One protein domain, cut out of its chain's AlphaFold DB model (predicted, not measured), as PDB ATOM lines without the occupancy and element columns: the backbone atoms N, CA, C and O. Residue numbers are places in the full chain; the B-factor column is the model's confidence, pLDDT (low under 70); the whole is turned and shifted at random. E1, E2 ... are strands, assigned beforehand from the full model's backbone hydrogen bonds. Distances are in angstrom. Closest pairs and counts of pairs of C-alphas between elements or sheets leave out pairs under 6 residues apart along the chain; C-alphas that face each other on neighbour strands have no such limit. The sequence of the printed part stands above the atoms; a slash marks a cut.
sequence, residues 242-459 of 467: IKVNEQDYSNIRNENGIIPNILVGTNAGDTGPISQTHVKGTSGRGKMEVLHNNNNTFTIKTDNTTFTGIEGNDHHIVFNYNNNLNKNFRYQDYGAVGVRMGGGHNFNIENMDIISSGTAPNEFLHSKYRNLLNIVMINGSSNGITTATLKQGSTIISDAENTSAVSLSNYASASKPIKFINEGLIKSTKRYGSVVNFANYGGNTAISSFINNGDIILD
ATOM      1  N   ILE A 242      89.262 152.162 105.790       65.62
ATOM      2  CA  ILE A 242      89.908 150.849 105.919       65.62
ATOM      3  C   ILE A 242      89.453 150.234 107.243       65.62
ATOM      4  O   ILE A 242      89.642 150.829 108.304       65.62
ATOM      5  N   LYS A 243      88.860 149.037 107.194       69.75
ATOM      6  CA  LYS A 243      88.491 148.270 108.391       69.75
ATOM      7  C   LYS A 243      89.656 147.356 108.774       69.75
ATOM      8  O   LYS A 243      90.045 146.494 107.997       69.75
ATOM      9  N   VAL A 244      90.224 147.542 109.960       70.25
ATOM     10  CA  VAL A 244      91.366 146.761 110.466       70.25
ATOM     11  C   VAL A 244      91.026 146.182 111.835       70.25
ATOM     12  O   VAL A 244      90.232 146.762 112.569       70.25
ATOM     13  N   ASN A 245      91.594 145.025 112.166       73.00
ATOM     14  CA  ASN A 245      91.323 144.308 113.412       73.00
ATOM     15  C   ASN A 245      92.572 143.517 113.835       73.00
ATOM     16  O   ASN A 245      93.301 143.041 112.972       73.00
ATOM     17  N   GLU A 246      92.817 143.350 115.131       78.00
ATOM     18  CA  GLU A 246      93.935 142.580 115.699       78.00
ATOM     19  C   GLU A 246      93.551 141.163 116.157       78.00
ATOM     20  O   GLU A 246      94.413 140.392 116.570       78.00
ATOM     21  N   GLN A 247      92.265 140.810 116.074       83.88
ATOM     22  CA  GLN A 247      91.754 139.526 116.551       83.88
ATOM     23  C   GLN A 247      92.393 138.330 115.852       83.88
ATOM     24  O   GLN A 247      92.725 138.374 114.661       83.88
ATOM     25  N   ASP A 248      92.480 137.239 116.604       90.81
ATOM     26  CA  ASP A 248      93.111 136.000 116.187       90.81
ATOM     27  C   ASP A 248      92.093 134.920 115.785       90.81
ATOM     28  O   ASP A 248      91.989 133.887 116.436       90.81
ATOM     29  N   TYR A 249      91.268 135.224 114.772       92.56
ATOM     30  CA  TYR A 249      90.245 134.303 114.267       92.56
ATOM     31  C   TYR A 249      90.386 134.005 112.766       92.56
ATOM     32  O   TYR A 249      90.456 134.905 111.910       92.56
ATOM     33  N   SER A 250      90.334 132.714 112.466       94.81
ATOM     34  CA  SER A 250      90.385 132.051 111.179       94.81
ATOM     35  C   SER A 250      89.018 131.506 110.802       94.81
ATOM     36  O   SER A 250      88.380 130.706 111.488       94.81
ATOM     37  N   ASN A 251      88.545 131.946 109.647       95.19
ATOM     38  CA  ASN A 251      87.281 131.483 109.106       95.19
ATOM     39  C   ASN A 251      87.162 131.795 107.623       95.19
ATOM     40  O   ASN A 251      87.896 132.613 107.064       95.19
ATOM     41  N   ILE A 252      86.182 131.149 107.002       95.94
ATOM     42  CA  ILE A 252      85.622 131.576 105.725       95.94
ATOM     43  C   ILE A 252      84.175 131.972 105.985       95.94
ATOM     44  O   ILE A 252      83.393 131.187 106.528       95.94
ATOM     45  N   ARG A 253      83.811 133.199 105.615       93.25
ATOM     46  CA  ARG A 253      82.450 133.724 105.746       93.25
ATOM     47  C   ARG A 253      81.539 133.125 104.680       93.25
ATOM     48  O   ARG A 253      81.961 132.807 103.569       93.25
ATOM     49  N   ASN A 254      80.268 132.978 105.028       92.25
ATOM     50  CA  ASN A 254      79.237 132.634 104.060       92.25
ATOM     51  C   ASN A 254      78.796 133.888 103.287       92.25
ATOM     52  O   ASN A 254      79.177 135.012 103.613       92.25
ATOM     53  N   GLU A 255      77.992 133.678 102.251       90.56
ATOM     54  CA  GLU A 255      77.435 134.755 101.437       90.56
ATOM     55  C   GLU A 255      76.617 135.743 102.275       90.56
ATOM     56  O   GLU A 255      75.954 135.374 103.250       90.56
ATOM     57  N   ASN A 256      76.678 137.015 101.883       85.19
ATOM     58  CA  ASN A 256      75.957 138.089 102.549       85.19
ATOM     59  C   ASN A 256      74.456 137.766 102.680       85.19
ATOM     60  O   ASN A 256      73.805 137.387 101.709       85.19
ATOM     61  N   GLY A 257      73.903 137.967 103.878       84.06
ATOM     62  CA  GLY A 257      72.493 137.704 104.177       84.06
ATOM     63  C   GLY A 257      72.158 136.250 104.534       84.06
ATOM     64  O   GLY A 257      70.999 135.969 104.830       84.06
ATOM     65  N   ILE A 258      73.135 135.335 104.552       86.38
ATOM     66  CA  ILE A 258      72.929 133.938 104.959       86.38
ATOM     67  C   ILE A 258      73.294 133.730 106.434       86.38
ATOM     68  O   ILE A 258      74.307 134.234 106.919       86.38
ATOM     69  N   ILE A 259      72.473 132.946 107.142       84.75
ATOM     70  CA  ILE A 259      72.708 132.507 108.523       84.75
ATOM     71  C   ILE A 259      72.867 130.972 108.529       84.75
ATOM     72  O   ILE A 259      71.992 130.286 108.000       84.75
ATOM     73  N   PRO A 260      73.939 130.416 109.125       84.88
ATOM     74  CA  PRO A 260      75.049 131.132 109.748       84.88
ATOM     75  C   PRO A 260      75.909 131.878 108.712       84.88
ATOM     76  O   PRO A 260      76.121 131.412 107.591       84.88
ATOM     77  N   ASN A 261      76.419 133.044 109.117       86.75
ATOM     78  CA  ASN A 261      77.278 133.910 108.297       86.75
ATOM     79  C   ASN A 261      78.722 133.386 108.177       86.75
ATOM     80  O   ASN A 261      79.580 134.045 107.590       86.75
ATOM     81  N   ILE A 262      78.992 132.209 108.737       91.69
ATOM     82  CA  ILE A 262      80.252 131.489 108.651       91.69
ATOM     83  C   ILE A 262      80.034 130.194 107.878       91.69
ATOM     84  O   ILE A 262      79.029 129.508 108.053       91.69
ATOM     85  N   LEU A 263      80.975 129.880 107.000       94.31
ATOM     86  CA  LEU A 263      80.986 128.644 106.234       94.31
ATOM     87  C   LEU A 263      81.809 127.566 106.946       94.31
ATOM     88  O   LEU A 263      81.401 126.410 106.985       94.31
ATOM     89  N   VAL A 264      82.956 127.952 107.513       96.00
ATOM     90  CA  VAL A 264      83.851 127.092 108.301       96.00
ATOM     91  C   VAL A 264      84.752 127.948 109.203       96.00
ATOM     92  O   VAL A 264      85.032 129.101 108.866       96.00
ATOM     93  N   GLY A 265      85.216 127.383 110.320       94.56
ATOM     94  CA  GLY A 265      86.129 128.030 111.272       94.56
ATOM     95  C   GLY A 265      85.417 128.699 112.448       94.56
ATOM     96  O   GLY A 265      84.253 128.403 112.736       94.56
ATOM     97  N   THR A 266      86.115 129.608 113.128       91.75
ATOM     98  CA  THR A 266      85.626 130.254 114.351       91.75
ATOM     99  C   THR A 266      84.637 131.376 114.046       91.75
ATOM    100  O   THR A 266      84.952 132.339 113.344       91.75
ATOM    101  N   ASN A 267      83.425 131.287 114.607       86.44
ATOM    102  CA  ASN A 267      82.379 132.302 114.445       86.44
ATOM    103  C   ASN A 267      82.531 133.441 115.460       86.44
ATOM    104  O   ASN A 267      81.736 133.566 116.392       86.44
ATOM    105  N   ALA A 268      83.569 134.256 115.294       74.62
ATOM    106  CA  ALA A 268      83.835 135.377 116.184       74.62
ATOM    107  C   ALA A 268      84.351 136.606 115.430       74.62
ATOM    108  O   ALA A 268      85.113 136.502 114.468       74.62
ATOM    109  N   GLY A 269      83.945 137.780 115.920       70.88
ATOM    110  CA  GLY A 269      84.619 139.037 115.627       70.88
ATOM    111  C   GLY A 269      84.450 139.599 114.213       70.88
ATOM    112  O   GLY A 269      83.594 139.166 113.438       70.88
ATOM    113  N   ASP A 270      85.295 140.581 113.902       71.19
ATOM    114  CA  ASP A 270      85.375 141.284 112.616       71.19
ATOM    115  C   ASP A 270      86.487 140.670 111.746       71.19
ATOM    116  O   ASP A 270      87.629 141.133 111.726       71.19
ATOM    117  N   THR A 271      86.174 139.592 111.033       85.06
ATOM    118  CA  THR A 271      87.123 138.909 110.133       85.06
ATOM    119  C   THR A 271      86.923 139.315 108.674       85.06
ATOM    120  O   THR A 271      85.928 139.951 108.336       85.06
ATOM    121  N   GLY A 272      87.879 138.981 107.800       88.75
ATOM    122  CA  GLY A 272      87.700 139.110 106.349       88.75
ATOM    123  C   GLY A 272      86.774 138.023 105.775       88.75
ATOM    124  O   GLY A 272      86.400 137.104 106.506       88.75
ATOM    125  N   PRO A 273      86.443 138.075 104.470       93.25
ATOM    126  CA  PRO A 273      85.709 137.006 103.788       93.25
ATOM    127  C   PRO A 273      86.417 135.656 103.930       93.25
ATOM    128  O   PRO A 273      85.781 134.625 104.139       93.25
ATOM    129  N   ILE A 274      87.748 135.691 103.858       95.38
ATOM    130  CA  ILE A 274      88.660 134.602 104.184       95.38
ATOM    131  C   ILE A 274      89.676 135.182 105.168       95.38
ATOM    132  O   ILE A 274      90.293 136.214 104.889       95.38
ATOM    133  N   SER A 275      89.833 134.563 106.334       94.69
ATOM    134  CA  SER A 275      90.663 135.082 107.422       94.69
ATOM    135  C   SER A 275      91.625 134.025 107.930       94.69
ATOM    136  O   SER A 275      91.217 132.894 108.163       94.69
ATOM    137  N   GLN A 276      92.880 134.426 108.120       94.75
ATOM    138  CA  GLN A 276      93.982 133.651 108.682       94.75
ATOM    139  C   GLN A 276      94.098 132.257 108.073       94.75
ATOM    140  O   GLN A 276      94.013 131.247 108.771       94.75
ATOM    141  N   THR A 277      94.281 132.207 106.756       96.94
ATOM    142  CA  THR A 277      94.441 130.952 106.026       96.94
ATOM    143  C   THR A 277      95.735 130.925 105.226       96.94
ATOM    144  O   THR A 277      96.132 131.914 104.608       96.94
ATOM    145  N   HIS A 278      96.378 129.760 105.185       97.75
ATOM    146  CA  HIS A 278      97.234 129.419 104.054       97.75
ATOM    147  C   HIS A 278      96.358 129.233 102.816       97.75
ATOM    148  O   HIS A 278      95.270 128.661 102.918       97.75
ATOM    149  N   VAL A 279      96.839 129.677 101.655       97.62
ATOM    150  CA  VAL A 279      96.120 129.560 100.379       97.62
ATOM    151  C   VAL A 279      96.981 128.777  99.403       97.62
ATOM    152  O   VAL A 279      98.090 129.199  99.078       97.62
ATOM    153  N   LYS A 280      96.489 127.629  98.937       96.81
ATOM    154  CA  LYS A 280      97.290 126.712  98.123       96.81
ATOM    155  C   LYS A 280      96.518 126.128  96.946       96.81
ATOM    156  O   LYS A 280      95.401 125.649  97.121       96.81
ATOM    157  N   GLY A 281      97.150 126.077  95.776       95.56
ATOM    158  CA  GLY A 281      96.659 125.320  94.622       95.56
ATOM    159  C   GLY A 281      96.798 123.804  94.823       95.56
ATOM    160  O   GLY A 281      97.867 123.327  95.207       95.56
ATOM    161  N   THR A 282      95.736 123.030  94.574       85.62
ATOM    162  CA  THR A 282      95.700 121.572  94.838       85.62
ATOM    163  C   THR A 282      96.039 120.692  93.640       85.62
ATOM    164  O   THR A 282      96.558 119.595  93.822       85.62
ATOM    165  N   SER A 283      95.742 121.139  92.417       75.00
ATOM    166  CA  SER A 283      95.911 120.369  91.171       75.00
ATOM    167  C   SER A 283      96.532 121.241  90.079       75.00
ATOM    168  O   SER A 283      95.919 121.529  89.053       75.00
ATOM    169  N   GLY A 284      97.750 121.718  90.339       79.38
ATOM    170  CA  GLY A 284      98.410 122.749  89.539       79.38
ATOM    171  C   GLY A 284      98.163 124.141  90.115       79.38
ATOM    172  O   GLY A 284      98.055 124.300  91.332       79.38
ATOM    173  N   ARG A 285      98.103 125.152  89.244       88.44
ATOM    174  CA  ARG A 285      97.912 126.541  89.673       88.44
ATOM    175  C   ARG A 285      96.435 126.779  90.006       88.44
ATOM    176  O   ARG A 285      95.592 126.728  89.113       88.44
ATOM    177  N   GLY A 286      96.129 126.968  91.288       96.19
ATOM    178  CA  GLY A 286      94.797 127.346  91.759       96.19
ATOM    179  C   GLY A 286      94.459 128.772  91.334       96.19
ATOM    180  O   GLY A 286      95.358 129.568  91.071       96.19
ATOM    181  N   LYS A 287      93.171 129.104  91.258       97.12
ATOM    182  CA  LYS A 287      92.710 130.447  90.886       97.12
ATOM    183  C   LYS A 287      91.769 130.991  91.950       97.12
ATOM    184  O   LYS A 287      90.846 130.302  92.363       97.12
ATOM    185  N   MET A 288      91.973 132.237  92.348       97.94
ATOM    186  CA  MET A 288      91.046 133.056  93.114       97.94
ATOM    187  C   MET A 288      90.752 134.324  92.314       97.94
ATOM    188  O   MET A 288      91.661 135.055  91.931       97.94
ATOM    189  N   GLU A 289      89.478 134.601  92.078       97.69
ATOM    190  CA  GLU A 289      89.015 135.816  91.422       97.69
ATOM    191  C   GLU A 289      88.140 136.619  92.382       97.69
ATOM    192  O   GLU A 289      87.134 136.116  92.885       97.69
ATOM    193  N   VAL A 290      88.533 137.866  92.625       96.94
ATOM    194  CA  VAL A 290      87.738 138.876  93.318       96.94
ATOM    195  C   VAL A 290      87.106 139.760  92.245       96.94
ATOM    196  O   VAL A 290      87.762 140.621  91.663       96.94
ATOM    197  N   LEU A 291      85.832 139.517  91.948       95.69
ATOM    198  CA  LEU A 291      85.091 140.249  90.923       95.69
ATOM    199  C   LEU A 291      84.298 141.395  91.554       95.69
ATOM    200  O   LEU A 291      83.386 141.168  92.353       95.69
ATOM    201  N   HIS A 292      84.615 142.627  91.166       92.00
ATOM    202  CA  HIS A 292      83.901 143.825  91.593       92.00
ATOM    203  C   HIS A 292      82.689 144.085  90.686       92.00
ATOM    204  O   HIS A 292      82.830 144.343  89.488       92.00
ATOM    205  N   ASN A 293      81.485 144.037  91.264       86.00
ATOM    206  CA  ASN A 293      80.224 143.948  90.518       86.00
ATOM    207  C   ASN A 293      79.591 145.308  90.153       86.00
ATOM    208  O   ASN A 293      78.381 145.381  89.937       86.00
ATOM    209  N   ASN A 294      80.373 146.395  90.108       80.69
ATOM    210  CA  ASN A 294      79.905 147.767  89.844       80.69
ATOM    211  C   ASN A 294      78.714 148.202  90.723       80.69
ATOM    212  O   ASN A 294      77.812 148.931  90.312       80.69
ATOM    213  N   ASN A 295      78.689 147.690  91.948       82.56
ATOM    214  CA  ASN A 295      77.713 147.975  92.986       82.56
ATOM    215  C   ASN A 295      78.419 147.822  94.347       82.56
ATOM    216  O   ASN A 295      79.641 147.708  94.419       82.56
ATOM    217  N   ASN A 296      77.667 147.793  95.444       84.31
ATOM    218  CA  ASN A 296      78.234 147.655  96.788       84.31
ATOM    219  C   ASN A 296      78.658 146.224  97.180       84.31
ATOM    220  O   ASN A 296      78.893 145.961  98.365       84.31
ATOM    221  N   THR A 297      78.755 145.304  96.223       89.62
ATOM    222  CA  THR A 297      79.167 143.921  96.455       89.62
ATOM    223  C   THR A 297      80.325 143.503  95.555       89.62
ATOM    224  O   THR A 297      80.636 144.116  94.529       89.62
ATOM    225  N   PHE A 298      80.983 142.430  95.970       93.31
ATOM    226  CA  PHE A 298      81.990 141.719  95.199       93.31
ATOM    227  C   PHE A 298      81.772 140.219  95.353       93.31
ATOM    228  O   PHE A 298      81.170 139.760  96.325       93.31
ATOM    229  N   THR A 299      82.261 139.455  94.389       96.00
ATOM    230  CA  THR A 299      82.186 137.996  94.404       96.00
ATOM    231  C   THR A 299      83.585 137.430  94.550       96.00
ATOM    232  O   THR A 299      84.476 137.836  93.810       96.00
ATOM    233  N   ILE A 300      83.774 136.467  95.453       97.50
ATOM    234  CA  ILE A 300      84.986 135.640  95.455       97.50
ATOM    235  C   ILE A 300      84.649 134.313  94.792       97.50
ATOM    236  O   ILE A 300      83.747 133.595  95.241       97.50
ATOM    237  N   LYS A 301      85.391 133.996  93.732       97.56
ATOM    238  CA  LYS A 301      85.367 132.698  93.065       97.56
ATOM    239  C   LYS A 301      86.701 132.007  93.248       97.56
ATOM    240  O   LYS A 301      87.735 132.653  93.104       97.56
ATOM    241  N   THR A 302      86.695 130.715  93.550       97.31
ATOM    242  CA  THR A 302      87.935 129.941  93.645       97.31
ATOM    243  C   THR A 302      87.826 128.644  92.871       97.31
ATOM    244  O   THR A 302      86.770 128.025  92.862       97.31
ATOM    245  N   ASP A 303      88.931 128.227  92.265       96.50
ATOM    246  CA  ASP A 303      89.075 126.946  91.585       96.50
ATOM    247  C   ASP A 303      90.373 126.273  92.031       96.50
ATOM    248  O   ASP A 303      91.409 126.929  92.176       96.50
ATOM    249  N   ASN A 304      90.323 124.957  92.253       94.81
ATOM    250  CA  ASN A 304      91.478 124.131  92.629       94.81
ATOM    251  C   ASN A 304      92.276 124.708  93.810       94.81
ATOM    252  O   ASN A 304      93.506 124.710  93.791       94.81
ATOM    253  N   THR A 305      91.579 125.239  94.816       95.69
ATOM    254  CA  THR A 305      92.187 125.948  95.949       95.69
ATOM    255  C   THR A 305      91.854 125.255  97.264       95.69
ATOM    256  O   THR A 305      90.699 124.930  97.524       95.69
ATOM    257  N   THR A 306      92.864 125.086  98.110       96.81
ATOM    258  CA  THR A 306      92.722 124.696  99.512       96.81
ATOM    259  C   THR A 306      93.040 125.880 100.405       96.81
ATOM    260  O   THR A 306      94.041 126.575 100.211       96.81
ATOM    261  N   PHE A 307      92.206 126.052 101.424       98.12
ATOM    262  CA  PHE A 307      92.438 126.956 102.536       98.12
ATOM    263  C   PHE A 307      92.695 126.160 103.809       98.12
ATOM    264  O   PHE A 307      91.865 125.337 104.198       98.12
ATOM    265  N   THR A 308      93.809 126.438 104.478       98.25
ATOM    266  CA  THR A 308      94.113 125.869 105.799       98.25
ATOM    267  C   THR A 308      94.109 126.995 106.815       98.25
ATOM    268  O   THR A 308      94.999 127.843 106.790       98.25
ATOM    269  N   GLY A 309      93.082 127.028 107.658       97.56
ATOM    270  CA  GLY A 309      92.911 128.042 108.687       97.56
ATOM    271  C   GLY A 309      93.716 127.736 109.937       97.56
ATOM    272  O   GLY A 309      93.691 126.594 110.397       97.56
ATOM    273  N   ILE A 310      94.409 128.737 110.475       96.38
ATOM    274  CA  ILE A 310      95.207 128.632 111.702       96.38
ATOM    275  C   ILE A 310      94.829 129.732 112.691       96.38
ATOM    276  O   ILE A 310      94.553 130.852 112.270       96.38
ATOM    277  N   GLU A 311      94.822 129.400 113.979       94.19
ATOM    278  CA  GLU A 311      94.540 130.327 115.085       94.19
ATOM    279  C   GLU A 311      95.421 129.997 116.291       94.19
ATOM    280  O   GLU A 311      96.001 128.914 116.397       94.19
ATOM    281  N   GLY A 312      95.477 130.926 117.241       91.12
ATOM    282  CA  GLY A 312      95.999 130.683 118.573       91.12
ATOM    283  C   GLY A 312      97.517 130.793 118.676       91.12
ATOM    284  O   GLY A 312      98.276 130.773 117.703       91.12
ATOM    285  N   ASN A 313      97.988 130.881 119.917       89.25
ATOM    286  CA  ASN A 313      99.412 131.062 120.210       89.25
ATOM    287  C   ASN A 313     100.280 129.873 119.763       89.25
ATOM    288  O   ASN A 313     101.466 130.047 119.510       89.25
ATOM    289  N   ASP A 314      99.700 128.676 119.679       90.81
ATOM    290  CA  ASP A 314     100.326 127.452 119.170       90.81
ATOM    291  C   ASP A 314     100.182 127.287 117.648       90.81
ATOM    292  O   ASP A 314     100.747 126.352 117.079       90.81
ATOM    293  N   HIS A 315      99.467 128.205 116.987       91.75
ATOM    294  CA  HIS A 315      99.251 128.234 115.542       91.75
ATOM    295  C   HIS A 315      98.592 126.951 115.011       91.75
ATOM    296  O   HIS A 315      98.922 126.472 113.921       91.75
ATOM    297  N   HIS A 316      97.690 126.363 115.797       94.31
ATOM    298  CA  HIS A 316      97.036 125.114 115.436       94.31
ATOM    299  C   HIS A 316      96.074 125.306 114.264       94.31
ATOM    300  O   HIS A 316      95.497 126.373 114.047       94.31
ATOM    301  N   ILE A 317      95.882 124.233 113.500       97.50
ATOM    302  CA  ILE A 317      94.939 124.220 112.385       97.50
ATOM    303  C   ILE A 317      93.515 124.135 112.934       97.50
ATOM    304  O   ILE A 317      93.172 123.180 113.629       97.50
ATOM    305  N   VAL A 318      92.674 125.093 112.552       96.88
ATOM    306  CA  VAL A 318      91.248 125.137 112.902       96.88
ATOM    307  C   VAL A 318      90.399 124.448 111.841       96.88
ATOM    308  O   VAL A 318      89.424 123.768 112.157       96.88
ATOM    309  N   PHE A 319      90.766 124.586 110.563       97.69
ATOM    310  CA  PHE A 319      90.060 123.916 109.476       97.69
ATOM    311  C   PHE A 319      90.925 123.702 108.234       97.69
ATOM    312  O   PHE A 319      91.889 124.420 107.981       97.69
ATOM    313  N   ASN A 320      90.500 122.744 107.408       97.38
ATOM    314  CA  ASN A 320      90.921 122.610 106.018       97.38
ATOM    315  C   ASN A 320      89.681 122.672 105.126       97.38
ATOM    316  O   ASN A 320      88.716 121.943 105.353       97.38
ATOM    317  N   TYR A 321      89.700 123.539 104.121       97.00
ATOM    318  CA  TYR A 321      88.581 123.761 103.215       97.00
ATOM    319  C   TYR A 321      89.046 123.644 101.766       97.00
ATOM    320  O   TYR A 321      89.854 124.443 101.304       97.00
ATOM    321  N   ASN A 322      88.521 122.641 101.060       94.69
ATOM    322  CA  ASN A 322      88.959 122.264  99.708       94.69
ATOM    323  C   ASN A 322      87.885 122.504  98.638       94.69
ATOM    324  O   ASN A 322      88.072 122.127  97.484       94.69
ATOM    325  N   ASN A 323      86.735 123.057  99.025       93.75
ATOM    326  CA  ASN A 323      85.651 123.315  98.090       93.75
ATOM    327  C   ASN A 323      85.863 124.661  97.392       93.75
ATOM    328  O   ASN A 323      86.380 125.615  97.972       93.75
ATOM    329  N   ASN A 324      85.408 124.744  96.148       93.31
ATOM    330  CA  ASN A 324      85.407 125.988  95.398       93.31
ATOM    331  C   ASN A 324      84.389 126.971  95.993       93.31
ATOM    332  O   ASN A 324      83.260 126.603  96.333       93.31
ATOM    333  N   LEU A 325      84.784 128.233  96.103       96.31
ATOM    334  CA  LEU A 325      83.919 129.333  96.499       96.31
ATOM    335  C   LEU A 325      83.297 129.961  95.254       96.31
ATOM    336  O   LEU A 325      83.925 130.064  94.206       96.31
ATOM    337  N   ASN A 326      82.053 130.401  95.389       96.31
ATOM    338  CA  ASN A 326      81.385 131.322  94.475       96.31
ATOM    339  C   ASN A 326      80.341 132.058  95.313       96.31
ATOM    340  O   ASN A 326      79.205 131.603  95.449       96.31
ATOM    341  N   LYS A 327      80.793 133.091  96.023       95.00
ATOM    342  CA  LYS A 327      80.037 133.722  97.111       95.00
ATOM    343  C   LYS A 327      80.087 135.234  96.979       95.00
ATOM    344  O   LYS A 327      81.145 135.789  96.682       95.00
ATOM    345  N   ASN A 328      78.949 135.885  97.213       94.19
ATOM    346  CA  ASN A 328      78.847 137.339  97.199       94.19
ATOM    347  C   ASN A 328      79.024 137.935  98.597       94.19
ATOM    348  O   ASN A 328      78.454 137.472  99.586       94.19
ATOM    349  N   PHE A 329      79.774 139.022  98.651       91.81
ATOM    350  CA  PHE A 329      80.137 139.742  99.861       91.81
ATOM    351  C   PHE A 329      79.861 141.231  99.677       91.81
ATOM    352  O   PHE A 329      79.830 141.736  98.557       91.81
ATOM    353  N   ARG A 330      79.666 141.955 100.778       88.31
ATOM    354  CA  ARG A 330      79.452 143.403 100.775       88.31
ATOM    355  C   ARG A 330      80.692 144.100 101.322       88.31
ATOM    356  O   ARG A 330      81.206 143.710 102.363       88.31
ATOM    357  N   TYR A 331      81.157 145.150 100.646       83.88
ATOM    358  CA  TYR A 331      82.418 145.816 101.012       83.88
ATOM    359  C   TYR A 331      82.445 146.361 102.443       83.88
ATOM    360  O   TYR A 331      83.468 146.290 103.104       83.88
ATOM    361  N   GLN A 332      81.319 146.869 102.946       76.94
ATOM    362  CA  GLN A 332      81.229 147.517 104.264       76.94
ATOM    363  C   GLN A 332      81.488 146.568 105.437       76.94
ATOM    364  O   GLN A 332      81.795 147.014 106.541       76.94
ATOM    365  N   ASP A 333      81.371 145.264 105.201       78.31
ATOM    366  CA  ASP A 333      81.546 144.268 106.247       78.31
ATOM    367  C   ASP A 333      83.032 143.946 106.474       78.31
ATOM    368  O   ASP A 333      83.401 143.481 107.558       78.31
ATOM    369  N   TYR A 334      83.901 144.271 105.506       79.06
ATOM    370  CA  TYR A 334      85.260 143.744 105.417       79.06
ATOM    371  C   TYR A 334      86.318 144.816 105.121       79.06
ATOM    372  O   TYR A 334      86.090 145.763 104.378       79.06
ATOM    373  N   GLY A 335      87.519 144.640 105.677       69.88
ATOM    374  CA  GLY A 335      88.696 145.456 105.333       69.88
ATOM    375  C   GLY A 335      89.484 144.961 104.123       69.88
ATOM    376  O   GLY A 335      90.114 145.743 103.409       69.88
ATOM    377  N   ALA A 336      89.446 143.648 103.905       83.81
ATOM    378  CA  ALA A 336      90.046 142.963 102.772       83.81
ATOM    379  C   ALA A 336      88.937 142.353 101.914       83.81
ATOM    380  O   ALA A 336      87.963 141.824 102.449       83.81
ATOM    381  N   VAL A 337      89.101 142.403 100.597       89.75
ATOM    382  CA  VAL A 337      88.163 141.808  99.630       89.75
ATOM    383  C   VAL A 337      88.575 140.399  99.206       89.75
ATOM    384  O   VAL A 337      87.786 139.693  98.591       89.75
ATOM    385  N   GLY A 338      89.790 139.971  99.551       93.50
ATOM    386  CA  GLY A 338      90.250 138.595  99.395       93.50
ATOM    387  C   GLY A 338      90.534 137.960 100.751       93.50
ATOM    388  O   GLY A 338      89.631 137.471 101.431       93.50
ATOM    389  N   VAL A 339      91.808 137.980 101.142       95.44
ATOM    390  CA  VAL A 339      92.324 137.260 102.308       95.44
ATOM    391  C   VAL A 339      92.878 138.234 103.338       95.44
ATOM    392  O   VAL A 339      93.696 139.101 103.031       95.44
ATOM    393  N   ARG A 340      92.453 138.069 104.588       93.94
ATOM    394  CA  ARG A 340      93.010 138.765 105.750       93.94
ATOM    395  C   ARG A 340      93.959 137.831 106.493       93.94
ATOM    396  O   ARG A 340      93.581 136.711 106.805       93.94
ATOM    397  N   MET A 341      95.156 138.283 106.824       94.12
ATOM    398  CA  MET A 341      96.203 137.518 107.500       94.12
ATOM    399  C   MET A 341      96.643 138.273 108.754       94.12
ATOM    400  O   MET A 341      97.079 139.415 108.674       94.12
ATOM    401  N   GLY A 342      96.515 137.649 109.921       91.69
ATOM    402  CA  GLY A 342      96.717 138.295 111.218       91.69
ATOM    403  C   GLY A 342      97.192 137.313 112.278       91.69
ATOM    404  O   GLY A 342      97.704 136.251 111.940       91.69
ATOM    405  N   GLY A 343      97.024 137.661 113.553       90.56
ATOM    406  CA  GLY A 343      97.214 136.701 114.647       90.56
ATOM    407  C   GLY A 343      98.655 136.458 115.071       90.56
ATOM    408  O   GLY A 343      98.884 135.853 116.108       90.56
ATOM    409  N   GLY A 344      99.644 137.016 114.368       92.75
ATOM    410  CA  GLY A 344     101.054 136.747 114.653       92.75
ATOM    411  C   GLY A 344     101.528 135.418 114.068       92.75
ATOM    412  O   GLY A 344     102.416 134.780 114.627       92.75
ATOM    413  N   HIS A 345     100.912 134.994 112.963       95.31
ATOM    414  CA  HIS A 345     101.213 133.744 112.273       95.31
ATOM    415  C   HIS A 345     102.092 133.931 111.032       95.31
ATOM    416  O   HIS A 345     102.241 135.036 110.509       95.31
ATOM    417  N   ASN A 346     102.594 132.813 110.499       96.44
ATOM    418  CA  ASN A 346     103.324 132.758 109.235       96.44
ATOM    419  C   ASN A 346     102.482 132.067 108.154       96.44
ATOM    420  O   ASN A 346     102.321 130.851 108.176       96.44
ATOM    421  N   PHE A 347     101.977 132.834 107.191       98.25
ATOM    422  CA  PHE A 347     101.138 132.356 106.094       98.25
ATOM    423  C   PHE A 347     101.922 132.182 104.793       98.25
ATOM    424  O   PHE A 347     102.862 132.926 104.504       98.25
ATOM    425  N   ASN A 348     101.451 131.256 103.955       98.00
ATOM    426  CA  ASN A 348     101.967 131.038 102.606       98.00
ATOM    427  C   ASN A 348     100.832 131.103 101.579       98.00
ATOM    428  O   ASN A 348      99.737 130.589 101.824       98.00
ATOM    429  N   ILE A 349     101.137 131.689 100.420       98.38
ATOM    430  CA  ILE A 349     100.319 131.646  99.206       98.38
ATOM    431  C   ILE A 349     101.110 130.879  98.137       98.38
ATOM    432  O   ILE A 349     102.103 131.389  97.608       98.38
ATOM    433  N   GLU A 350     100.692 129.654  97.824       97.38
ATOM    434  CA  GLU A 350     101.473 128.700  97.017       97.38
ATOM    435  C   GLU A 350     100.702 128.210  95.792       97.38
ATOM    436  O   GLU A 350      99.581 127.723  95.919       97.38
ATOM    437  N   ASN A 351     101.327 128.252  94.613       96.75
ATOM    438  CA  ASN A 351     100.729 127.805  93.352       96.75
ATOM    439  C   ASN A 351      99.362 128.458  93.081       96.75
ATOM    440  O   ASN A 351      98.410 127.766  92.724       96.75
ATOM    441  N   MET A 352      99.250 129.771  93.282       97.44
ATOM    442  CA  MET A 352      97.981 130.499  93.169       97.44
ATOM    443  C   MET A 352      98.034 131.621  92.142       97.44
ATOM    444  O   MET A 352      99.008 132.361  92.090       97.44
ATOM    445  N   ASP A 353      96.932 131.814  91.430       97.75
ATOM    446  CA  ASP A 353      96.587 133.046  90.730       97.75
ATOM    447  C   ASP A 353      95.500 133.773  91.477       97.75
ATOM    448  O   ASP A 353      94.373 133.294  91.545       97.75
ATOM    449  N   ILE A 354      95.816 134.945  91.998       98.25
ATOM    450  CA  ILE A 354      94.843 135.798  92.658       98.25
ATOM    451  C   ILE A 354      94.652 137.029  91.789       98.25
ATOM    452  O   ILE A 354      95.601 137.765  91.542       98.25
ATOM    453  N   ILE A 355      93.440 137.246  91.294       96.75
ATOM    454  CA  ILE A 355      93.118 138.362  90.401       96.75
ATOM    455  C   ILE A 355      91.952 139.137  91.001       96.75
ATOM    456  O   ILE A 355      90.917 138.550  91.306       96.75
ATOM    457  N   SER A 356      92.107 140.448  91.137       95.19
ATOM    458  CA  SER A 356      91.009 141.374  91.421       95.19
ATOM    459  C   SER A 356      90.662 142.113  90.144       95.19
ATOM    460  O   SER A 356      91.550 142.712  89.547       95.19
ATOM    461  N   SER A 357      89.412 142.057  89.698       93.56
ATOM    462  CA  SER A 357      88.994 142.601  88.402       93.56
ATOM    463  C   SER A 357      87.583 143.184  88.453       93.56
ATOM    464  O   SER A 357      86.830 142.987  89.409       93.56
ATOM    465  N   GLY A 358      87.204 143.915  87.407       89.50
ATOM    466  CA  GLY A 358      85.896 144.562  87.306       89.50
ATOM    467  C   GLY A 358      85.913 145.999  87.821       89.50
ATOM    468  O   GLY A 358      86.947 146.668  87.817       89.50
ATOM    469  N   THR A 359      84.749 146.496  88.232       86.56
ATOM    470  CA  THR A 359      84.575 147.898  88.633       86.56
ATOM    471  C   THR A 359      84.101 147.966  90.074       86.56
ATOM    472  O   THR A 359      83.004 147.513  90.402       86.56
ATOM    473  N   ALA A 360      84.932 148.531  90.947       78.81
ATOM    474  CA  ALA A 360      84.531 148.894  92.297       78.81
ATOM    475  C   ALA A 360      83.932 150.310  92.291       78.81
ATOM    476  O   ALA A 360      84.407 151.171  91.548       78.81
ATOM    477  N   PRO A 361      82.903 150.590  93.104       74.50
ATOM    478  CA  PRO A 361      82.402 151.947  93.242       74.50
ATOM    479  C   PRO A 361      83.458 152.830  93.923       74.50
ATOM    480  O   PRO A 361      84.070 152.441  94.923       74.50
ATOM    481  N   ASN A 362      83.642 154.045  93.398       69.56
ATOM    482  CA  ASN A 362      84.596 155.021  93.938       69.56
ATOM    483  C   ASN A 362      84.304 155.396  95.401       69.56
ATOM    484  O   ASN A 362      85.229 155.666  96.163       69.56
ATOM    485  N   GLU A 363      83.029 155.364  95.793       70.44
ATOM    486  CA  GLU A 363      82.533 155.613  97.147       70.44
ATOM    487  C   GLU A 363      81.492 154.532  97.484       70.44
ATOM    488  O   GLU A 363      80.627 154.222  96.662       70.44
ATOM    489  N   PHE A 364      81.556 153.920  98.671       65.94
ATOM    490  CA  PHE A 364      80.521 152.965  99.100       65.94
ATOM    491  C   PHE A 364      79.318 153.729  99.661       65.94
ATOM    492  O   PHE A 364      79.509 154.745 100.332       65.94
ATOM    493  N   LEU A 365      78.083 153.223  99.471       52.34
ATOM    494  CA  LEU A 365      76.901 153.824 100.123       52.34
ATOM    495  C   LEU A 365      77.177 154.077 101.621       52.34
ATOM    496  O   LEU A 365      77.462 153.125 102.346       52.34
ATOM    497  N   HIS A 366      77.022 155.332 102.064       51.09
ATOM    498  CA  HIS A 366      77.250 155.850 103.430       51.09
ATOM    499  C   HIS A 366      78.690 156.256 103.811       51.09
ATOM    500  O   HIS A 366      78.926 156.598 104.968       51.09
ATOM    501  N   SER A 367      79.637 156.318 102.869       52.78
ATOM    502  CA  SER A 367      80.974 156.892 103.087       52.78
ATOM    503  C   SER A 367      81.217 158.072 102.143       52.78
ATOM    504  O   SER A 367      81.013 157.942 100.944       52.78
ATOM    505  N   LYS A 368      81.678 159.220 102.665       58.34
ATOM    506  CA  LYS A 368      82.123 160.387 101.859       58.34
ATOM    507  C   LYS A 368      83.590 160.267 101.406       58.34
ATOM    508  O   LYS A 368      84.222 161.265 101.064       58.34
ATOM    509  N   TYR A 369      84.166 159.077 101.540       63.41
ATOM    510  CA  TYR A 369      85.592 158.800 101.408       63.41
ATOM    511  C   TYR A 369      85.813 157.770 100.313       63.41
ATOM    512  O   TYR A 369      85.015 156.838 100.181       63.41
ATOM    513  N   ARG A 370      86.906 157.931  99.556       65.00
ATOM    514  CA  ARG A 370      87.293 156.934  98.556       65.00
ATOM    515  C   ARG A 370      87.652 155.637  99.257       65.00
ATOM    516  O   ARG A 370      88.154 155.633 100.379       65.00
ATOM    517  N   ASN A 371      87.406 154.523  98.597       69.00
ATOM    518  CA  ASN A 371      87.709 153.223  99.174       69.00
ATOM    519  C   ASN A 371      89.120 152.801  98.798       69.00
ATOM    520  O   ASN A 371      89.513 152.995  97.656       69.00
ATOM    521  N   LEU A 372      89.854 152.215  99.743       76.12
ATOM    522  CA  LEU A 372      91.089 151.502  99.437       76.12
ATOM    523  C   LEU A 372      90.838 150.013  99.648       76.12
ATOM    524  O   LEU A 372      90.749 149.536 100.781       76.12
ATOM    525  N   LEU A 373      90.667 149.301  98.542       86.56
ATOM    526  CA  LEU A 373      90.417 147.869  98.552       86.56
ATOM    527  C   LEU A 373      91.731 147.108  98.630       86.56
ATOM    528  O   LEU A 373      92.719 147.520  98.040       86.56
ATOM    529  N   ASN A 374      91.743 145.986  99.345       90.06
ATOM    530  CA  ASN A 374      92.957 145.199  99.542       90.06
ATOM    531  C   ASN A 374      92.666 143.732  99.236       90.06
ATOM    532  O   ASN A 374      91.783 143.142  99.868       90.06
ATOM    533  N   ILE A 375      93.399 143.144  98.288       94.81
ATOM    534  CA  ILE A 375      93.268 141.717  97.965       94.81
ATOM    535  C   ILE A 375      93.791 140.893  99.140       94.81
ATOM    536  O   ILE A 375      93.056 140.086  99.706       94.81
ATOM    537  N   VAL A 376      95.044 141.139  99.534       95.50
ATOM    538  CA  VAL A 376      95.673 140.546 100.714       95.50
ATOM    539  C   VAL A 376      95.928 141.640 101.737       95.50
ATOM    540  O   VAL A 376      96.651 142.597 101.474       95.50
ATOM    541  N   MET A 377      95.354 141.501 102.925       93.38
ATOM    542  CA  MET A 377      95.630 142.387 104.053       93.38
ATOM    543  C   MET A 377      96.405 141.627 105.115       93.38
ATOM    544  O   MET A 377      95.940 140.589 105.573       93.38
ATOM    545  N   ILE A 378      97.531 142.178 105.552       93.81
ATOM    546  CA  ILE A 378      98.249 141.728 106.738       93.81
ATOM    547  C   ILE A 378      97.987 142.718 107.861       93.81
ATOM    548  O   ILE A 378      98.213 143.917 107.694       93.81
ATOM    549  N   ASN A 379      97.561 142.213 109.011       90.25
ATOM    550  CA  ASN A 379      97.367 143.012 110.208       90.25
ATOM    551  C   ASN A 379      98.258 142.558 111.365       90.25
ATOM    552  O   ASN A 379      98.602 141.379 111.507       90.25
ATOM    553  N   GLY A 380      98.615 143.528 112.204       88.31
ATOM    554  CA  GLY A 380      99.334 143.279 113.446       88.31
ATOM    555  C   GLY A 380      98.470 142.553 114.475       88.31
ATOM    556  O   GLY A 380      97.236 142.592 114.418       88.31
ATOM    557  N   SER A 381      99.140 141.876 115.401       87.62
ATOM    558  CA  SER A 381      98.564 141.358 116.641       87.62
ATOM    559  C   SER A 381      99.574 141.532 117.773       87.62
ATOM    560  O   SER A 381     100.769 141.740 117.541       87.62
ATOM    561  N   SER A 382      99.111 141.437 119.015       87.38
ATOM    562  CA  SER A 382      99.988 141.370 120.188       87.38
ATOM    563  C   SER A 382     100.702 140.015 120.327       87.38
ATOM    564  O   SER A 382     101.758 139.958 120.962       87.38
ATOM    565  N   ASN A 383     100.160 138.955 119.715       86.06
ATOM    566  CA  ASN A 383     100.591 137.562 119.883       86.06
ATOM    567  C   ASN A 383     101.938 137.249 119.211       86.06
ATOM    568  O   ASN A 383     102.655 136.359 119.660       86.06
ATOM    569  N   GLY A 384     102.318 137.973 118.157       89.25
ATOM    570  CA  GLY A 384     103.547 137.674 117.425       89.25
ATOM    571  C   GLY A 384     103.686 138.453 116.127       89.25
ATOM    572  O   GLY A 384     102.818 139.240 115.760       89.25
ATOM    573  N   ILE A 385     104.802 138.237 115.430       92.56
ATOM    574  CA  ILE A 385     105.040 138.829 114.109       92.56
ATOM    575  C   ILE A 385     104.148 138.116 113.094       92.56
ATOM    576  O   ILE A 385     104.297 136.913 112.897       92.56
ATOM    577  N   THR A 386     103.268 138.851 112.414       94.88
ATOM    578  CA  THR A 386     102.513 138.286 111.289       94.88
ATOM    579  C   THR A 386     103.360 138.366 110.021       94.88
ATOM    580  O   THR A 386     103.727 139.462 109.589       94.88
ATOM    581  N   THR A 387     103.631 137.225 109.391       96.94
ATOM    582  CA  THR A 387     104.320 137.143 108.096       96.94
ATOM    583  C   THR A 387     103.415 136.501 107.053       96.94
ATOM    584  O   THR A 387     102.773 135.495 107.332       96.94
ATOM    585  N   ALA A 388     103.407 137.020 105.828       98.06
ATOM    586  CA  ALA A 388     102.842 136.324 104.675       98.06
ATOM    587  C   ALA A 388     103.865 136.243 103.541       98.06
ATOM    588  O   ALA A 388     104.542 137.227 103.241       98.06
ATOM    589  N   THR A 389     103.972 135.076 102.908       98.69
ATOM    590  CA  THR A 389     104.880 134.858 101.776       98.69
ATOM    591  C   THR A 389     104.100 134.464 100.528       98.69
ATOM    592  O   THR A 389     103.425 133.433 100.518       98.69
ATOM    593  N   LEU A 390     104.225 135.251  99.457       98.50
ATOM    594  CA  LEU A 390     103.799 134.850  98.117       98.50
ATOM    595  C   LEU A 390     104.909 134.006  97.499       98.50
ATOM    596  O   LEU A 390     105.954 134.545  97.154       98.50
ATOM    597  N   LYS A 391     104.709 132.691  97.398       98.00
ATOM    598  CA  LYS A 391     105.733 131.774  96.886       98.00
ATOM    599  C   LYS A 391     105.958 131.926  95.386       98.00
ATOM    600  O   LYS A 391     105.073 132.353  94.644       98.00
ATOM    601  N   GLN A 392     107.149 131.523  94.945       95.94
ATOM    602  CA  GLN A 392     107.491 131.447  93.529       95.94
ATOM    603  C   GLN A 392     106.443 130.630  92.758       95.94
ATOM    604  O   GLN A 392     105.969 129.600  93.233       95.94
ATOM    605  N   GLY A 393     106.063 131.110  91.572       92.31
ATOM    606  CA  GLY A 393     104.997 130.512  90.760       92.31
ATOM    607  C   GLY A 393     103.577 130.943  91.142       92.31
ATOM    608  O   GLY A 393     102.642 130.634  90.404       92.31
ATOM    609  N   SER A 394     103.402 131.689  92.239       97.69
ATOM    610  CA  SER A 394     102.148 132.372  92.559       97.69
ATOM    611  C   SER A 394     102.123 133.795  91.994       97.69
ATOM    612  O   SER A 394     103.159 134.441  91.819       97.69
ATOM    613  N   THR A 395     100.930 134.303  91.704       97.88
ATOM    614  CA  THR A 395     100.701 135.634  91.142       97.88
ATOM    615  C   THR A 395      99.559 136.346  91.864       97.88
ATOM    616  O   THR A 395      98.526 135.738  92.139       97.88
ATOM    617  N   ILE A 396      99.722 137.643  92.130       98.06
ATOM    618  CA  ILE A 396      98.647 138.547  92.558       98.06
ATOM    619  C   ILE A 396      98.513 139.666  91.520       98.06
ATOM    620  O   ILE A 396      99.471 140.390  91.263       98.06
ATOM    621  N   ILE A 397      97.332 139.829  90.928       95.69
ATOM    622  CA  ILE A 397      97.031 140.889  89.963       95.69
ATOM    623  C   ILE A 397      95.929 141.780  90.530       95.69
ATOM    624  O   ILE A 397      94.800 141.334  90.733       95.69
ATOM    625  N   SER A 398      96.251 143.050  90.748       93.38
ATOM    626  CA  SER A 398      95.276 144.105  90.991       93.38
ATOM    627  C   SER A 398      94.890 144.767  89.666       93.38
ATOM    628  O   SER A 398      95.599 145.641  89.166       93.38
ATOM    629  N   ASP A 399      93.776 144.321  89.082       91.44
ATOM    630  CA  ASP A 399      93.194 144.817  87.826       91.44
ATOM    631  C   ASP A 399      91.856 145.543  88.047       91.44
ATOM    632  O   ASP A 399      90.929 145.476  87.238       91.44
ATOM    633  N   ALA A 400      91.758 146.270  89.159       87.94
ATOM    634  CA  ALA A 400      90.611 147.097  89.507       87.94
ATOM    635  C   ALA A 400      91.055 148.442  90.096       87.94
ATOM    636  O   ALA A 400      92.095 148.541  90.750       87.94
ATOM    637  N   GLU A 401      90.267 149.493  89.860       82.75
ATOM    638  CA  GLU A 401      90.567 150.822  90.403       82.75
ATOM    639  C   GLU A 401      90.564 150.818  91.941       82.75
ATOM    640  O   GLU A 401      89.809 150.077  92.575       82.75
ATOM    641  N   ASN A 402      91.408 151.664  92.541       81.56
ATOM    642  CA  ASN A 402      91.549 151.826  93.996       81.56
ATOM    643  C   ASN A 402      91.828 150.519  94.776       81.56
ATOM    644  O   ASN A 402      91.468 150.401  95.952       81.56
ATOM    645  N   THR A 403      92.425 149.520  94.120       87.12
ATOM    646  CA  THR A 403      92.697 148.210  94.717       87.12
ATOM    647  C   THR A 403      94.200 147.983  94.861       87.12
ATOM    648  O   THR A 403      94.962 148.045  93.896       87.12
ATOM    649  N   SER A 404      94.636 147.702  96.081       90.62
ATOM    650  CA  SER A 404      95.992 147.297  96.421       90.62
ATOM    651  C   SER A 404      96.104 145.777  96.425       90.62
ATOM    652  O   SER A 404      95.270 145.078  97.012       90.62
ATOM    653  N   ALA A 405      97.159 145.246  95.808       94.69
ATOM    654  CA  ALA A 405      97.434 143.815  95.858       94.69
ATOM    655  C   ALA A 405      97.738 143.353  97.292       94.69
ATOM    656  O   ALA A 405      97.154 142.376  97.770       94.69
ATOM    657  N   VAL A 406      98.603 144.084  97.997       95.19
ATOM    658  CA  VAL A 406      98.972 143.804  99.386       95.19
ATOM    659  C   VAL A 406      98.796 145.055 100.239       95.19
ATOM    660  O   VAL A 406      99.150 146.155  99.833       95.19
ATOM    661  N   SER A 407      98.287 144.899 101.454       92.62
ATOM    662  CA  SER A 407      98.188 145.979 102.433       92.62
ATOM    663  C   SER A 407      98.762 145.542 103.767       92.62
ATOM    664  O   SER A 407      98.321 144.546 104.335       92.62
ATOM    665  N   LEU A 408      99.745 146.284 104.269       93.00
ATOM    666  CA  LEU A 408     100.324 146.100 105.594       93.00
ATOM    667  C   LEU A 408      99.704 147.137 106.526       93.00
ATOM    668  O   LEU A 408     100.071 148.311 106.504       93.00
ATOM    669  N   SER A 409      98.738 146.692 107.322       88.38
ATOM    670  CA  SER A 409      97.909 147.547 108.165       88.38
ATOM    671  C   SER A 409      98.141 147.263 109.651       88.38
ATOM    672  O   SER A 409      97.624 146.281 110.185       88.38
ATOM    673  N   ASN A 410      98.892 148.120 110.344       87.25
ATOM    674  CA  ASN A 410      99.147 147.988 111.780       87.25
ATOM    675  C   ASN A 410      98.370 149.041 112.584       87.25
ATOM    676  O   ASN A 410      98.397 150.224 112.250       87.25
ATOM    677  N   TYR A 411      97.649 148.625 113.627       77.19
ATOM    678  CA  TYR A 411      96.639 149.482 114.271       77.19
ATOM    679  C   TYR A 411      96.827 149.676 115.776       77.19
ATOM    680  O   TYR A 411      96.714 150.800 116.254       77.19
ATOM    681  N   ALA A 412      97.086 148.617 116.545       79.25
ATOM    682  CA  ALA A 412      97.156 148.737 118.000       79.25
ATOM    683  C   ALA A 412      98.584 149.027 118.463       79.25
ATOM    684  O   ALA A 412      99.532 148.436 117.953       79.25
ATOM    685  N   SER A 413      98.764 149.875 119.476       81.44
ATOM    686  CA  SER A 413     100.090 150.220 120.017       81.44
ATOM    687  C   SER A 413     100.911 149.000 120.467       81.44
ATOM    688  O   SER A 413     102.132 149.005 120.348       81.44
ATOM    689  N   ALA A 414     100.244 147.933 120.922       85.94
ATOM    690  CA  ALA A 414     100.868 146.676 121.336       85.94
ATOM    691  C   ALA A 414     101.163 145.699 120.180       85.94
ATOM    692  O   ALA A 414     101.818 144.674 120.401       85.94
ATOM    693  N   SER A 415     100.678 145.980 118.966       88.94
ATOM    694  CA  SER A 415     100.862 145.093 117.821       88.94
ATOM    695  C   SER A 415     102.332 144.984 117.423       88.94
ATOM    696  O   SER A 415     103.060 145.976 117.334       88.94
ATOM    697  N   LYS A 416     102.767 143.753 117.165       91.12
ATOM    698  CA  LYS A 416     104.120 143.425 116.719       91.12
ATOM    699  C   LYS A 416     104.332 143.801 115.241       91.12
ATOM    700  O   LYS A 416     103.371 144.151 114.549       91.12
ATOM    701  N   PRO A 417     105.588 143.763 114.753       92.19
ATOM    702  CA  PRO A 417     105.901 143.967 113.344       92.19
ATOM    703  C   PRO A 417     105.092 143.061 112.416       92.19
ATOM    704  O   PRO A 417     104.750 141.934 112.775       92.19
ATOM    705  N   ILE A 418     104.846 143.544 111.202       94.38
ATOM    706  CA  ILE A 418     104.195 142.776 110.140       94.38
ATOM    707  C   ILE A 418     105.071 142.736 108.901       94.38
ATOM    708  O   ILE A 418     105.787 143.692 108.595       94.38
ATOM    709  N   LYS A 419     105.024 141.614 108.185       96.31
ATOM    710  CA  LYS A 419     105.935 141.349 107.080       96.31
ATOM    711  C   LYS A 419     105.232 140.686 105.901       96.31
ATOM    712  O   LYS A 419     104.542 139.687 106.066       96.31
ATOM    713  N   PHE A 420     105.481 141.193 104.700       98.12
ATOM    714  CA  PHE A 420     105.162 140.504 103.455       98.12
ATOM    715  C   PHE A 420     106.447 140.178 102.698       98.12
ATOM    716  O   PHE A 420     107.337 141.024 102.598       98.12
ATOM    717  N   ILE A 421     106.543 138.968 102.159       98.44
ATOM    718  CA  ILE A 421     107.655 138.531 101.314       98.44
ATOM    719  C   ILE A 421     107.082 138.140  99.953       98.44
ATOM    720  O   ILE A 421     106.317 137.183  99.852       98.44
ATOM    721  N   ASN A 422     107.454 138.872  98.907       98.31
ATOM    722  CA  ASN A 422     107.148 138.497  97.535       98.31
ATOM    723  C   ASN A 422     108.278 137.628  96.964       98.31
ATOM    724  O   ASN A 422     109.383 138.123  96.791       98.31
ATOM    725  N   GLU A 423     108.008 136.368  96.640       98.44
ATOM    726  CA  GLU A 423     108.876 135.482  95.840       98.44
ATOM    727  C   GLU A 423     108.233 135.150  94.473       98.44
ATOM    728  O   GLU A 423     108.808 134.402  93.685       98.44
ATOM    729  N   GLY A 424     107.029 135.672  94.203       97.00
ATOM    730  CA  GLY A 424     106.242 135.447  92.988       97.00
ATOM    731  C   GLY A 424     106.097 136.714  92.141       97.00
ATOM    732  O   GLY A 424     106.990 137.556  92.110       97.00
ATOM    733  N   LEU A 425     104.965 136.847  91.445       97.19
ATOM    734  CA  LEU A 425     104.645 138.023  90.627       97.19
ATOM    735  C   LEU A 425     103.531 138.852  91.275       97.19
ATOM    736  O   LEU A 425     102.460 138.322  91.574       97.19
ATOM    737  N   ILE A 426     103.734 140.163  91.406       97.38
ATOM    738  CA  ILE A 426     102.657 141.107  91.726       97.38
ATOM    739  C   ILE A 426     102.503 142.104  90.582       97.38
ATOM    740  O   ILE A 426     103.463 142.752  90.180       97.38
ATOM    741  N   LYS A 427     101.285 142.248  90.058       93.94
ATOM    742  CA  LYS A 427     100.971 143.207  88.996       93.94
ATOM    743  C   LYS A 427      99.847 144.146  89.436       93.94
ATOM    744  O   LYS A 427      98.841 143.679  89.956       93.94
ATOM    745  N   SER A 428      99.993 145.446  89.201       91.19
ATOM    746  CA  SER A 428      98.920 146.443  89.347       91.19
ATOM    747  C   SER A 428      98.731 147.182  88.025       91.19
ATOM    748  O   SER A 428      99.718 147.609  87.426       91.19
ATOM    749  N   THR A 429      97.492 147.301  87.541       87.31
ATOM    750  CA  THR A 429      97.204 147.743  86.155       87.31
ATOM    751  C   THR A 429      96.215 148.900  86.034       87.31
ATOM    752  O   THR A 429      96.031 149.463  84.955       87.31
ATOM    753  N   LYS A 430      95.504 149.240  87.112       84.25
ATOM    754  CA  LYS A 430      94.429 150.237  87.078       84.25
ATOM    755  C   LYS A 430      94.762 151.456  87.917       84.25
ATOM    756  O   LYS A 430      95.576 151.422  88.835       84.25
ATOM    757  N   ARG A 431      94.080 152.552  87.586       77.88
ATOM    758  CA  ARG A 431      94.210 153.845  88.252       77.88
ATOM    759  C   ARG A 431      93.996 153.717  89.763       77.88
ATOM    760  O   ARG A 431      93.069 153.040  90.206       77.88
ATOM    761  N   TYR A 432      94.841 154.398  90.539       76.69
ATOM    762  CA  TYR A 432      94.847 154.339  92.008       76.69
ATOM    763  C   TYR A 432      95.031 152.925  92.591       76.69
ATOM    764  O   TYR A 432      94.832 152.730  93.787       76.69
ATOM    765  N   GLY A 433      95.393 151.933  91.772       78.81
ATOM    766  CA  GLY A 433      95.832 150.632  92.251       78.81
ATOM    767  C   GLY A 433      97.276 150.695  92.742       78.81
ATOM    768  O   GLY A 433      98.066 151.528  92.293       78.81
ATOM    769  N   SER A 434      97.644 149.805  93.657       86.62
ATOM    770  CA  SER A 434      99.025 149.703  94.140       86.62
ATOM    771  C   SER A 434      99.474 148.256  94.304       86.62
ATOM    772  O   SER A 434      98.662 147.332  94.416       86.62
ATOM    773  N   VAL A 435     100.789 148.048  94.296       91.62
ATOM    774  CA  VAL A 435     101.388 146.738  94.592       91.62
ATOM    775  C   VAL A 435     101.339 146.486  96.087       91.62
ATOM    776  O   VAL A 435     100.837 145.450  96.529       91.62
ATOM    777  N   VAL A 436     101.803 147.458  96.864       92.25
ATOM    778  CA  VAL A 436     101.686 147.446  98.307       92.25
ATOM    779  C   VAL A 436     101.079 148.763  98.800       92.25
ATOM    780  O   VAL A 436     101.012 149.772  98.103       92.25
ATOM    781  N   ASN A 437     100.494 148.733  99.987       88.62
ATOM    782  CA  ASN A 437     100.131 149.921 100.740       88.62
ATOM    783  C   ASN A 437     100.501 149.703 102.207       88.62
ATOM    784  O   ASN A 437     100.358 148.599 102.737       88.62
ATOM    785  N   PHE A 438     100.938 150.771 102.867       88.75
ATOM    786  CA  PHE A 438     101.289 150.760 104.279       88.75
ATOM    787  C   PHE A 438     100.352 151.675 105.046       88.75
ATOM    788  O   PHE A 438     100.191 152.847 104.709       88.75
ATOM    789  N   ALA A 439      99.757 151.147 106.108       83.19
ATOM    790  CA  ALA A 439      98.820 151.890 106.927       83.19
ATOM    791  C   ALA A 439      99.126 151.636 108.407       83.19
ATOM    792  O   ALA A 439      98.765 150.599 108.957       83.19
ATOM    793  N   ASN A 440      99.816 152.580 109.047       81.44
ATOM    794  CA  ASN A 440     100.087 152.543 110.484       81.44
ATOM    795  C   ASN A 440      99.210 153.575 111.199       81.44
ATOM    796  O   ASN A 440      99.250 154.764 110.882       81.44
ATOM    797  N   TYR A 441      98.431 153.117 112.176       75.00
ATOM    798  CA  TYR A 441      97.509 153.938 112.961       75.00
ATOM    799  C   TYR A 441      97.649 153.647 114.462       75.00
ATOM    800  O   TYR A 441      98.444 152.807 114.878       75.00
ATOM    801  N   GLY A 442      96.903 154.391 115.287       72.81
ATOM    802  CA  GLY A 442      96.754 154.106 116.722       72.81
ATOM    803  C   GLY A 442      98.038 154.212 117.552       72.81
ATOM    804  O   GLY A 442      98.139 153.599 118.612       72.81
ATOM    805  N   GLY A 443      99.026 154.983 117.081       74.62
ATOM    806  CA  GLY A 443     100.300 155.185 117.781       74.62
ATOM    807  C   GLY A 443     101.236 153.973 117.749       74.62
ATOM    808  O   GLY A 443     102.181 153.921 118.532       74.62
ATOM    809  N   ASN A 444     100.986 152.995 116.872       82.38
ATOM    810  CA  ASN A 444     101.883 151.863 116.683       82.38
ATOM    811  C   ASN A 444     103.232 152.315 116.085       82.38
ATOM    812  O   ASN A 444     103.273 153.039 115.091       82.38
ATOM    813  N   THR A 445     104.333 151.865 116.691       83.56
ATOM    814  CA  THR A 445     105.714 152.139 116.249       83.56
ATOM    815  C   THR A 445     106.403 150.912 115.651       83.56
ATOM    816  O   THR A 445     107.582 150.969 115.297       83.56
ATOM    817  N   ALA A 446     105.697 149.784 115.549       86.25
ATOM    818  CA  ALA A 446     106.246 148.564 114.995       86.25
ATOM    819  C   ALA A 446     106.444 148.701 113.481       86.25
ATOM    820  O   ALA A 446     105.631 149.273 112.752       86.25
ATOM    821  N   ILE A 447     107.559 148.157 113.004       86.12
ATOM    822  CA  ILE A 447     107.955 148.272 111.605       86.12
ATOM    823  C   ILE A 447     107.099 147.327 110.756       86.12
ATOM    824  O   ILE A 447     107.013 146.129 111.031       86.12
ATOM    825  N   SER A 448     106.510 147.870 109.696       91.69
ATOM    826  CA  SER A 448     105.884 147.101 108.620       91.69
ATOM    827  C   SER A 448     106.906 146.924 107.497       91.69
ATOM    828  O   SER A 448     107.528 147.894 107.073       91.69
ATOM    829  N   SER A 449     107.129 145.696 107.031       94.06
ATOM    830  CA  SER A 449     108.167 145.386 106.037       94.06
ATOM    831  C   SER A 449     107.601 144.658 104.827       94.06
ATOM    832  O   SER A 449     107.007 143.593 104.957       94.06
ATOM    833  N   PHE A 450     107.866 145.186 103.638       96.12
ATOM    834  CA  PHE A 450     107.645 144.492 102.373       96.12
ATOM    835  C   PHE A 450     109.005 144.141 101.774       96.12
ATOM    836  O   PHE A 450     109.840 145.020 101.575       96.12
ATOM    837  N   ILE A 451     109.247 142.856 101.526       96.75
ATOM    838  CA  ILE A 451     110.490 142.365 100.927       96.75
ATOM    839  C   ILE A 451     110.162 141.789  99.560       96.75
ATOM    840  O   ILE A 451     109.388 140.839  99.465       96.75
ATOM    841  N   ASN A 452     110.778 142.340  98.517       97.12
ATOM    842  CA  ASN A 452     110.628 141.839  97.162       97.12
ATOM    843  C   ASN A 452     111.834 140.993  96.736       97.12
ATOM    844  O   ASN A 452     112.920 141.528  96.539       97.12
ATOM    845  N   ASN A 453     111.608 139.695  96.557       97.00
ATOM    846  CA  ASN A 453     112.525 138.730  95.945       97.00
ATOM    847  C   ASN A 453     112.011 138.222  94.578       97.00
ATOM    848  O   ASN A 453     112.705 137.443  93.929       97.00
ATOM    849  N   GLY A 454     110.798 138.615  94.177       94.81
ATOM    850  CA  GLY A 454     110.161 138.250  92.912       94.81
ATOM    851  C   GLY A 454     109.956 139.449  91.984       94.81
ATOM    852  O   GLY A 454     110.650 140.463  92.087       94.81
ATOM    853  N   ASP A 455     108.970 139.343  91.097       95.00
ATOM    854  CA  ASP A 455     108.678 140.346  90.076       95.00
ATOM    855  C   ASP A 455     107.541 141.279  90.505       95.00
ATOM    856  O   ASP A 455     106.542 140.860  91.102       95.00
ATOM    857  N   ILE A 456     107.679 142.557  90.152       95.06
ATOM    858  CA  ILE A 456     106.649 143.582  90.324       95.06
ATOM    859  C   ILE A 456     106.430 144.287  88.987       95.06
ATOM    860  O   ILE A 456     107.382 144.760  88.372       95.06
ATOM    861  N   ILE A 457     105.173 144.387  88.555       90.25
ATOM    862  CA  ILE A 457     104.785 145.100  87.335       90.25
ATOM    863  C   ILE A 457     103.759 146.180  87.681       90.25
ATOM    864  O   ILE A 457     102.691 145.891  88.221       90.25
ATOM    865  N   LEU A 458     104.065 147.423  87.317       85.94
ATOM    866  CA  LEU A 458     103.165 148.569  87.418       85.94
ATOM    867  C   LEU A 458     102.822 149.041  86.006       85.94
ATOM    868  O   LEU A 458     103.702 149.469  85.268       85.94
ATOM    869  N   ASP A 459     101.554 148.914  85.628       75.44
ATOM    870  CA  ASP A 459     101.077 149.053  84.248       75.44
ATOM    871  C   ASP A 459      99.783 149.884  84.217       75.44
ATOM    872  O   ASP A 459      98.731 149.406  83.801       75.44
TER     873      ASP A 459
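AT A GLANCE: This is residues 242 to 459 of the 467 residues of an uncharacterized protein of Leptotrichia buccalis (strain ATCC 14201 / DSM 1135 / JCM 12969 / NCTC 10249 / C-1013-b) (UniProt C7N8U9). What shape does the model have? It is a solenoid, the chain wound in stacked turns E9 E10 E11, E12 E13 E14, E15 E16 E17 and E18 E19 E20, each turn giving one strand to each of three walls. Two walls of seven strands meet at a corner where E10 runs on into E11, and a third, E9 E12 E15 E18, with a bend in E15, faces both across a narrow core. What lies at the other end of the stack? There E3 to E8 lengthen the two larger walls, partly by folding back, and the small hairpin of E1 and E2 packs on E7. What is it made of? The 218 printed residues have no named helix and 20 named strands, E1 to E20 in chain order, of the class all strand, the two larger sheets mixed and the third all parallel. It is compact and rounded, with a radius of gyration of the C-alphas of 15.6 A and spans of 40 by 38 by 34 A.

HOW THE PARTS SIT: What comes first along the printed part? E1, residues 251 to 253, and E2, residues 262 to 265, are an antiparallel hairpin, with N 252 and O 264 within hydrogen-bond range at 3.0 A. The closest C-alphas of E2 and E7, residues 316 to 321, are those of Gly 265 and Phe 319, 6.0 A apart. Residues 274 to 275 pair antiparallel with residues 251 to 252 of E1 and parallel with residues 339 to 340 of E9, residues 339 to 341. Which strands form the first large sheet? Its order is E7, E6 at residues 305 to 311, E3 at 277 to 281, E10 at 346 to 350, E13 at 386 to 390, E16 at 418 to 422 and E19 at 448 to 452. The hairpin E6 and E7 is antiparallel, with N 309 and O 319 at 2.9 A, whereas E10 and E13 are parallel, with N 347 and O 387 at 2.8 A. Which form the second? Its order is E8 at residues 326 to 330, E5 at 297 to 303, E4 at 286 to 293, E11 at 352 to 359, E14 at 395 to 399, E17 at 425 to 428 and E20 at 455 to 458. The hairpin E4 and E5 is antiparallel, with N 289 and O 301 at 2.8 A, whereas E4 and E11 are parallel, with N 288 and O 353 at 2.7 A. How does the third sheet stand to these? E9, E12 at residues 373 to 379, E15 at 403 to 410 and E18 at 434 to 440 run parallel, with N 375 of E12 and O 404 of E15 at 3.0 A. The three form a stack of sheets, face to face in turn: the facing parts are 10.2 A from the first sheet and 9.0 A from the second, centre to centre, with strands at 22 and 80 degrees. The closest C-alphas of E14 and E15 are those of Ser 398 and Ala 405, 5.3 A apart.

IN THESE COORDINATES: Where do the first and last strands lie? E1 begins at C-alpha 251, (87.281, 131.483, 109.106), and E20 ends at C-alpha 458, (103.165, 148.569, 87.418). Which strands are longest by residues? E4, E11 and E15 have 8 residues each and measure 22.1 A, 22.4 A and 18.2 A from first to last C-alpha. Where does the direction change? E10 runs on into E11 at 84 degrees across one residue, Asn 351, with its C-alpha at (100.729, 127.805, 93.352), and E15 bends by 75 degrees at residue 406.

THE WHOLE: How large is it? The two C-alphas farthest apart are those of Ser 283 and Gly 443, 44.0 A. Is it cut, and which links are long? The printed part has no cut; the long links are E2 to E3, with 11 residues, and E11 to E12, with 13. Where is confidence low? The mean pLDDT of the printed part is 89.1, and it is under 70 at residues 242 to 243, 335, 362 and 364 to 371.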